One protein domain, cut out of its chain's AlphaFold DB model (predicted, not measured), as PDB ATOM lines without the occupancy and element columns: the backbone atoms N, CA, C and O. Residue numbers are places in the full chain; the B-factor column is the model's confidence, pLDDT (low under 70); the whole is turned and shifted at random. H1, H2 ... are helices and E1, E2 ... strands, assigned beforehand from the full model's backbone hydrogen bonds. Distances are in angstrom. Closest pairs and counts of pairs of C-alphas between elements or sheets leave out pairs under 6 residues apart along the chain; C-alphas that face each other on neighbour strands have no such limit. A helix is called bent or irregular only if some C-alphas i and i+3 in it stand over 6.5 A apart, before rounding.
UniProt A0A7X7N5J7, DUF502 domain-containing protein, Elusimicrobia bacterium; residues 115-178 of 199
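What this domain is: This is residues 115 to 178 of the 199 residues of the protein "DUF502 domain-containing protein" of Elusimicrobia bacterium (UniProt A0A7X7N5J7). One strongly twisted sheet folds back on itself into two leaves, E4 and E3 facing E1 and E5, with the long, bent strand E2 as the hinge; the short helix H1 is on the sheet, over E2. The 64 printed residues run E1, E2, E3, E4, E5, H1; the sheet's order is E4, E3, E2, E1, E5, all antiparallel. The class is mixed, helices and strands. The whole is compact, with a radius of gyration of the C-alphas of 11.2 A and spans of 33 by 26 by 21 A.

How they stand to each other: E1, residues 115 to 120, and E2, residues 124 to 134, form a hairpin, with N 118 and O 126 3.0 A apart. E2 bends by 82 degrees at residue 131; its pairing is staggered, with E1 over 124 to 129 and with E3, residues 137 to 143, over 129 to 134. N 131 and O 139 are 2.7 A apart. E4, residues 151 to 157, completes a meander, E1 to E4, each strand the antiparallel neighbour of the one before; N 140 and O 154 are 2.8 A apart. E1 and E4 are apart. E5, residues 161 to 163, is antiparallel to E1 at 148 degrees, with N 117 and O 162 2.8 A apart. H1, residues 168 to 176, has a height of 9.4 A over the sheet, slantwise to E2 at 34 degrees on the local plane; its closest C-alphas to E2 are Val 175 and Ile 127, 7.3 A. In H1 every O i to N i+4 pair is within hydrogen-bond range.

Where its parts are: E1 begins at C-alpha 115 (-43.307, 26.262, 41.314) and spans 15.1 A. E2 spans 25.5 A, E3 and E4 19.0 A each. H1 spans 12.0 A, ending at C-alpha 176 (-48.879, 22.124, 53.139).

The domain as a whole: The C-alphas farthest apart, Asp 135 and Ser 177, are 33.9 A apart. The printed part has no cut and no long link. Residues 146 and 149 have pLDDT under 70.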
ATOM      1  N   ALA A 115     -42.172  27.165  41.145       92.44
ATOM      2  CA  ALA A 115     -43.307  26.262  41.314       92.44
ATOM      3  C   ALA A 115     -43.858  25.845  39.944       92.44
ATOM      4  O   ALA A 115     -44.075  26.676  39.058       92.44
ATOM      5  N   VAL A 116     -44.105  24.552  39.766       94.31
ATOM      6  CA  VAL A 116     -44.577  23.980  38.502       94.31
ATOM      7  C   VAL A 116     -45.738  23.029  38.732       94.31
ATOM      8  O   VAL A 116     -45.817  22.352  39.754       94.31
ATOM      9  N   LYS A 117     -46.633  22.957  37.757       94.00
ATOM     10  CA  LYS A 117     -47.682  21.953  37.654       94.00
ATOM     11  C   LYS A 117     -47.208  20.876  36.690       94.00
ATOM     12  O   LYS A 117     -46.806  21.172  35.564       94.00
ATOM     13  N   ILE A 118     -47.258  19.633  37.142       94.38
ATOM     14  CA  ILE A 118     -46.890  18.468  36.339       94.38
ATOM     15  C   ILE A 118     -48.005  17.433  36.388       94.38
ATOM     16  O   ILE A 118     -48.734  17.332  37.379       94.38
ATOM     17  N   GLU A 119     -48.142  16.675  35.308       91.69
ATOM     18  CA  GLU A 119     -49.038  15.526  35.275       91.69
ATOM     19  C   GLU A 119     -48.514  14.427  36.212       91.69
ATOM     20  O   GLU A 119     -47.315  14.141  36.277       91.69
ATOM     21  N   PHE A 120     -49.430  13.830  36.957       88.31
ATOM     22  CA  PHE A 120     -49.220  12.742  37.894       88.31
ATOM     23  C   PHE A 120     -50.104  11.546  37.495       88.31
ATOM     24  O   PHE A 120     -50.812  11.578  36.487       88.31
ATOM     25  N   PHE A 121     -50.052  10.445  38.247       84.75
ATOM     26  CA  PHE A 121     -50.736   9.209  37.857       84.75
ATOM     27  C   PHE A 121     -52.244   9.398  37.610       84.75
ATOM     28  O   PHE A 121     -52.937  10.075  38.367       84.75
ATOM     29  N   GLY A 122     -52.755   8.757  36.552       84.00
ATOM     30  CA  GLY A 122     -54.188   8.720  36.241       84.00
ATOM     31  C   GLY A 122     -54.775  10.036  35.720       84.00
ATOM     32  O   GLY A 122     -55.951  10.291  35.957       84.00
ATOM     33  N   GLY A 123     -53.977  10.883  35.058       86.06
ATOM     34  CA  GLY A 123     -54.431  12.186  34.546       86.06
ATOM     35  C   GLY A 123     -54.661  13.230  35.644       86.06
ATOM     36  O   GLY A 123     -55.311  14.250  35.415       86.06
ATOM     37  N   SER A 124     -54.159  12.969  36.853       88.88
ATOM     38  CA  SER A 124     -54.134  13.950  37.934       88.88
ATOM     39  C   SER A 124     -52.963  14.916  37.750       88.88
ATOM     40  O   SER A 124     -52.034  14.640  36.999       88.88
ATOM     41  N   TYR A 125     -52.989  16.058  38.434       91.44
ATOM     42  CA  TYR A 125     -51.883  17.015  38.430       91.44
ATOM     43  C   TYR A 125     -51.384  17.233  39.849       91.44
ATOM     44  O   TYR A 125     -52.166  17.219  40.801       91.44
ATOM     45  N   THR A 126     -50.086  17.472  39.980       91.88
ATOM     46  CA  THR A 126     -49.468  17.838  41.253       91.88
ATOM     47  C   THR A 126     -48.611  19.086  41.105       91.88
ATOM     48  O   THR A 126     -48.175  19.443  40.005       91.88
ATOM     49  N   ILE A 127     -48.388  19.756  42.232       92.44
ATOM     50  CA  ILE A 127     -47.465  20.880  42.338       92.44
ATOM     51  C   ILE A 127     -46.090  20.314  42.692       92.44
ATOM     52  O   ILE A 127     -45.921  19.625  43.698       92.44
ATOM     53  N   GLY A 128     -45.112  20.616  41.850       92.12
ATOM     54  CA  GLY A 128     -43.705  20.337  42.075       92.12
ATOM     55  C   GLY A 128     -42.884  21.619  42.091       92.12
ATOM     56  O   GLY A 128     -43.373  22.711  41.806       92.12
ATOM     57  N   PHE A 129     -41.607  21.469  42.409       91.81
ATOM     58  CA  PHE A 129     -40.663  22.568  42.519       91.81
ATOM     59  C   PHE A 129     -39.412  22.256  41.709       91.81
ATOM     60  O   PHE A 129     -38.793  21.205  41.896       91.81
ATOM     61  N   THR A 130     -39.039  23.139  40.787       90.88
ATOM     62  CA  THR A 130     -37.846  22.940  39.959       90.88
ATOM     63  C   THR A 130     -36.591  23.124  40.798       90.88
ATOM     64  O   THR A 130     -36.509  24.015  41.631       90.88
ATOM     65  N   THR A 131     -35.603  22.267  40.584       86.06
ATOM     66  CA  THR A 131     -34.314  22.274  41.293       86.06
ATOM     67  C   THR A 131     -33.124  22.487  40.365       86.06
ATOM     68  O   THR A 131     -31.990  22.643  40.804       86.06
ATOM     69  N   GLY A 132     -33.392  22.518  39.061       84.88
ATOM     70  CA  GLY A 132     -32.431  22.779  38.007       84.88
ATOM     71  C   GLY A 132     -32.991  22.382  36.645       84.88
ATOM     72  O   GLY A 132     -34.016  21.697  36.547       84.88
ATOM     73  N   LYS A 133     -32.291  22.804  35.594       86.31
ATOM     74  CA  LYS A 133     -32.588  22.479  34.199       86.31
ATOM     75  C   LYS A 133     -31.295  22.083  33.498       86.31
ATOM     76  O   LYS A 133     -30.292  22.775  33.649       86.31
ATOM     77  N   GLU A 134     -31.324  20.986  32.754       86.94
ATOM     78  CA  GLU A 134     -30.178  20.470  31.999       86.94
ATOM     79  C   GLU A 134     -30.700  19.747  30.752       86.94
ATOM     80  O   GLU A 134     -31.681  19.012  30.845       86.94
ATOM     81  N   ASP A 135     -30.115  20.018  29.584       87.56
ATOM     82  CA  ASP A 135     -30.426  19.348  28.308       87.56
ATOM     83  C   ASP A 135     -31.925  19.252  27.945       87.56
ATOM     84  O   ASP A 135     -32.416  18.231  27.472       87.56
ATOM     85  N   GLY A 136     -32.687  20.329  28.180       88.81
ATOM     86  CA  GLY A 136     -34.130  20.371  27.878       88.81
ATOM     87  C   GLY A 136     -35.013  19.586  28.860       88.81
ATOM     88  O   GLY A 136     -36.215  19.435  28.634       88.81
ATOM     89  N   MET A 137     -34.437  19.121  29.970       92.25
ATOM     90  CA  MET A 137     -35.123  18.410  31.045       92.25
ATOM     91  C   MET A 137     -35.133  19.258  32.321       92.25
ATOM     92  O   MET A 137     -34.126  19.863  32.701       92.25
ATOM     93  N   PHE A 138     -36.264  19.277  33.023       93.62
ATOM     94  CA  PHE A 138     -36.378  19.856  34.358       93.62
ATOM     95  C   PHE A 138     -36.208  18.789  35.432       93.62
ATOM     96  O   PHE A 138     -36.799  17.712  35.365       93.62
ATOM     97  N   LYS A 139     -35.451  19.137  36.470       92.31
ATOM     98  CA  LYS A 139     -35.334  18.375  37.712       92.31
ATOM     99  C   LYS A 139     -36.393  18.897  38.677       92.31
ATOM    100  O   LYS A 139     -36.244  19.997  39.201       92.31
ATOM    101  N   VAL A 140     -37.470  18.155  38.892       92.69
ATOM    102  CA  VAL A 140     -38.635  18.572  39.685       92.69
ATOM    103  C   VAL A 140     -38.732  17.733  40.953       92.69
ATOM    104  O   VAL A 140     -38.778  16.507  40.894       92.69
ATOM    105  N   PHE A 141     -38.801  18.387  42.107       90.69
ATOM    106  CA  PHE A 141     -39.107  17.744  43.380       90.69
ATOM    107  C   PHE A 141     -40.594  17.889  43.707       90.69
ATOM    108  O   PHE A 141     -41.137  18.993  43.678       90.69
ATOM    109  N   VAL A 142     -41.247  16.781  44.039       91.69
ATOM    110  CA  VAL A 142     -42.655  16.730  44.443       91.69
ATOM    111  C   VAL A 142     -42.706  16.345  45.921       91.69
ATOM    112  O   VAL A 142     -42.484  15.172  46.235       91.69
ATOM    113  N   PRO A 143     -42.957  17.291  46.841       86.75
ATOM    114  CA  PRO A 143     -42.976  16.999  48.267       86.75
ATOM    115  C   PRO A 143     -44.200  16.170  48.664       86.75
ATOM    116  O   PRO A 143     -45.240  16.176  48.004       86.75
ATOM    117  N   THR A 144     -44.083  15.502  49.804       83.31
ATOM    118  CA  THR A 144     -45.193  14.830  50.488       83.31
ATOM    119  C   THR A 144     -45.664  15.661  51.677       83.31
ATOM    120  O   THR A 144     -44.891  16.364  52.322       83.31
ATOM    121  N   VAL A 145     -46.959  15.601  51.969       80.06
ATOM    122  CA  VAL A 145     -47.574  16.298  53.106       80.06
ATOM    123  C   VAL A 145     -47.774  15.284  54.235       80.06
ATOM    124  O   VAL A 145     -48.151  14.147  53.954       80.06
ATOM    125  N   PRO A 146     -47.534  15.648  55.508       67.25
ATOM    126  CA  PRO A 146     -47.108  16.963  56.007       67.25
ATOM    127  C   PRO A 146     -45.591  17.208  55.939       67.25
ATOM    128  O   PRO A 146     -45.146  18.332  56.154       67.25
ATOM    129  N   ASN A 147     -44.789  16.173  55.673       70.31
ATOM    130  CA  ASN A 147     -43.335  16.258  55.744       70.31
ATOM    131  C   ASN A 147     -42.691  16.634  54.396       70.31
ATOM    132  O   ASN A 147     -42.330  15.768  53.602       70.31
ATOM    133  N   ILE A 148     -42.444  17.929  54.189       73.56
ATOM    134  CA  ILE A 148     -41.845  18.472  52.953       73.56
ATOM    135  C   ILE A 148     -40.395  18.042  52.694       73.56
ATOM    136  O   ILE A 148     -39.876  18.296  51.609       73.56
ATOM    137  N   SER A 149     -39.733  17.402  53.664       68.56
ATOM    138  CA  SER A 149     -38.388  16.849  53.461       68.56
ATOM    139  C   SER A 149     -38.397  15.549  52.650       68.56
ATOM    140  O   SER A 149     -37.363  15.159  52.110       68.56
ATOM    141  N   THR A 150     -39.553  14.887  52.537       75.81
ATOM    142  CA  THR A 150     -39.729  13.649  51.773       75.81
ATOM    143  C   THR A 150     -40.571  13.902  50.532       75.81
ATOM    144  O   THR A 150     -41.477  14.737  50.538       75.81
ATOM    145  N   GLY A 151     -40.294  13.176  49.451       86.69
ATOM    146  CA  GLY A 151     -40.964  13.397  48.178       86.69
ATOM    147  C   GLY A 151     -40.403  12.558  47.041       86.69
ATOM    148  O   GLY A 151     -39.526  11.716  47.241       86.69
ATOM    149  N   PHE A 152     -40.906  12.820  45.841       89.31
ATOM    150  CA  PHE A 152     -40.385  12.250  44.605       89.31
ATOM    151  C   PHE A 152     -39.438  13.234  43.931       89.31
ATOM    152  O   PHE A 152     -39.694  14.436  43.897       89.31
ATOM    153  N   TYR A 153     -38.366  12.711  43.351       89.69
ATOM    154  CA  TYR A 153     -37.487  13.463  42.471       89.69
ATOM    155  C   TYR A 153     -37.697  12.977  41.041       89.69
ATOM    156  O   TYR A 153     -37.490  11.799  40.746       89.69
ATOM    157  N   LEU A 154     -38.149  13.871  40.171       91.81
ATOM    158  CA  LEU A 154     -38.562  13.565  38.810       91.81
ATOM    159  C   LEU A 154     -37.705  14.352  37.821       91.81
ATOM    160  O   LEU A 154     -37.451  15.538  38.013       91.81
ATOM    161  N   ILE A 155     -37.291  13.700  36.739       93.12
ATOM    162  CA  ILE A 155     -36.637  14.356  35.605       93.12
ATOM    163  C   ILE A 155     -37.636  14.326  34.456       93.12
ATOM    164  O   ILE A 155     -37.970  13.256  33.945       93.12
ATOM    165  N   ILE A 156     -38.168  15.492  34.104       93.19
ATOM    166  CA  ILE A 156     -39.326  15.619  33.217       93.19
ATOM    167  C   ILE A 156     -38.946  16.501  32.022       93.19
ATOM    168  O   ILE A 156     -38.343  17.557  32.226       93.19
ATOM    169  N   PRO A 157     -39.297  16.109  30.783       94.00
ATOM    170  CA  PRO A 157     -39.138  16.965  29.611       94.00
ATOM    171  C   PRO A 157     -39.816  18.326  29.789       94.00
ATOM    172  O   PRO A 157     -40.933  18.401  30.300       94.00
ATOM    173  N   GLU A 158     -39.174  19.397  29.327       90.50
ATOM    174  CA  GLU A 158     -39.692  20.767  29.464       90.50
ATOM    175  C   GLU A 158     -41.109  20.953  28.907       90.50
ATOM    176  O   GLU A 158     -41.918  21.653  29.510       90.50
ATOM    177  N   ASN A 159     -41.464  20.256  27.828       92.38
ATOM    178  CA  ASN A 159     -42.805  20.319  27.241       92.38
ATOM    179  C   ASN A 159     -43.919  19.702  28.111       92.38
ATOM    180  O   ASN A 159     -45.091  19.846  27.770       92.38
ATOM    181  N   LYS A 160     -43.578  19.005  29.200       92.19
ATOM    182  CA  LYS A 160     -44.531  18.421  30.161       92.19
ATOM    183  C   LYS A 160     -44.576  19.171  31.495       92.19
ATOM    184  O   LYS A 160     -45.211  18.703  32.439       92.19
ATOM    185  N   VAL A 161     -43.890  20.308  31.590       93.38
ATOM    186  CA  VAL A 161     -43.814  21.123  32.802       93.38
ATOM    187  C   VAL A 161     -44.500  22.457  32.547       93.38
ATOM    188  O   VAL A 161     -44.051  23.250  31.724       93.38
ATOM    189  N   GLU A 162     -45.579  22.731  33.276       94.19
ATOM    190  CA  GLU A 162     -46.272  24.015  33.206       94.19
ATOM    191  C   GLU A 162     -45.860  24.878  34.399       94.19
ATOM    192  O   GLU A 162     -46.100  24.518  35.552       94.19
ATOM    193  N   LYS A 163     -45.219  26.021  34.148       92.25
ATOM    194  CA  LYS A 163     -44.828  26.944  35.220       92.25
ATOM    195  C   LYS A 163     -46.059  27.605  35.833       92.25
ATOM    196  O   LYS A 163     -46.917  28.111  35.113       92.25
ATOM    197  N   LEU A 164     -46.127  27.627  37.161       92.00
ATOM    198  CA  LEU A 164     -47.189  28.318  37.883       92.00
ATOM    199  C   LEU A 164     -46.798  29.781  38.112       92.00
ATOM    200  O   LEU A 164     -45.667  30.078  38.485       92.00
ATOM    201  N   ASN A 165     -47.749  30.699  37.937       89.19
ATOM    202  CA  ASN A 165     -47.541  32.133  38.170       89.19
ATOM    203  C   ASN A 165     -47.776  32.521  39.644       89.19
ATOM    204  O   ASN A 165     -48.561  33.420  39.939       89.19
ATOM    205  N   ILE A 166     -47.155  31.787  40.569       88.00
ATOM    206  CA  ILE A 166     -47.196  32.032  42.021       88.00
ATOM    207  C   ILE A 166     -45.793  31.855  42.602       88.00
ATOM    208  O   ILE A 166     -44.960  31.160  42.012       88.00
ATOM    209  N   SER A 167     -45.513  32.461  43.759       87.44
ATOM    210  CA  SER A 167     -44.209  32.256  44.399       87.44
ATOM    211  C   SER A 167     -44.066  30.824  44.925       87.44
ATOM    212  O   SER A 167     -45.054  30.143  45.219       87.44
ATOM    213  N   VAL A 168     -42.821  30.368  45.092       86.56
ATOM    214  CA  VAL A 168     -42.522  29.062  45.702       86.56
ATOM    215  C   VAL A 168     -43.134  28.967  47.105       86.56
ATOM    216  O   VAL A 168     -43.691  27.933  47.466       86.56
ATOM    217  N   GLU A 169     -43.101  30.049  47.885       83.38
ATOM    218  CA  GLU A 169     -43.711  30.108  49.218       83.38
ATOM    219  C   GLU A 169     -45.231  29.960  49.168       83.38
ATOM    220  O   GLU A 169     -45.823  29.314  50.034       83.38
ATOM    221  N   GLU A 170     -45.879  30.569  48.177       85.12
ATOM    222  CA  GLU A 170     -47.325  30.493  48.007       85.12
ATOM    223  C   GLU A 170     -47.749  29.082  47.586       85.12
ATOM    224  O   GLU A 170     -48.625  28.487  48.215       85.12
ATOM    225  N   ALA A 171     -47.035  28.482  46.633       87.88
ATOM    226  CA  ALA A 171     -47.213  27.087  46.244       87.88
ATOM    227  C   ALA A 171     -47.002  26.117  47.424       87.88
ATOM    228  O   ALA A 171     -47.811  25.213  47.635       87.88
ATOM    229  N   LEU A 172     -45.964  26.325  48.244       86.25
ATOM    230  CA  LEU A 172     -45.726  25.526  49.452       86.25
ATOM    231  C   LEU A 172     -46.872  25.648  50.459       86.25
ATOM    232  O   LEU A 172     -47.253  24.642  51.054       86.25
ATOM    233  N   LYS A 173     -47.463  26.838  50.639       82.06
ATOM    234  CA  LYS A 173     -48.649  27.014  51.498       82.06
ATOM    235  C   LYS A 173     -49.848  26.223  50.980       82.06
ATOM    236  O   LYS A 173     -50.535  25.587  51.781       82.06
ATOM    237  N   ILE A 174     -50.091  26.231  49.668       86.00
ATOM    238  CA  ILE A 174     -51.171  25.448  49.048       86.00
ATOM    239  C   ILE A 174     -50.963  23.958  49.347       86.00
ATOM    240  O   ILE A 174     -51.864  23.303  49.870       86.00
ATOM    241  N   VAL A 175     -49.753  23.444  49.096       84.75
ATOM    242  CA  VAL A 175     -49.414  22.030  49.310       84.75
ATOM    243  C   VAL A 175     -49.518  21.647  50.791       84.75
ATOM    244  O   VAL A 175     -50.231  20.707  51.132       84.75
ATOM    245  N   LEU A 176     -48.884  22.400  51.693       81.12
ATOM    246  CA  LEU A 176     -48.879  22.124  53.139       81.12
ATOM    247  C   LEU A 176     -50.265  22.191  53.781       81.12
ATOM    248  O   LEU A 176     -50.530  21.489  54.753       81.12
ATOM    249  N   SER A 177     -51.144  23.037  53.252       80.56
ATOM    250  CA  SER A 177     -52.515  23.175  53.743       80.56
ATOM    251  C   SER A 177     -53.486  22.153  53.160       80.56
ATOM    252  O   SER A 177     -54.678  22.238  53.444       80.56
ATOM    253  N   ALA A 178     -53.001  21.215  52.336       74.75
ATOM    254  CA  ALA A 178     -53.824  20.276  51.578       74.75
ATOM    255  C   ALA A 178     -54.931  20.976  50.759       74.75
ATOM    256  O   ALA A 178     -56.040  20.461  50.626       74.75
TER     257      ALA A 178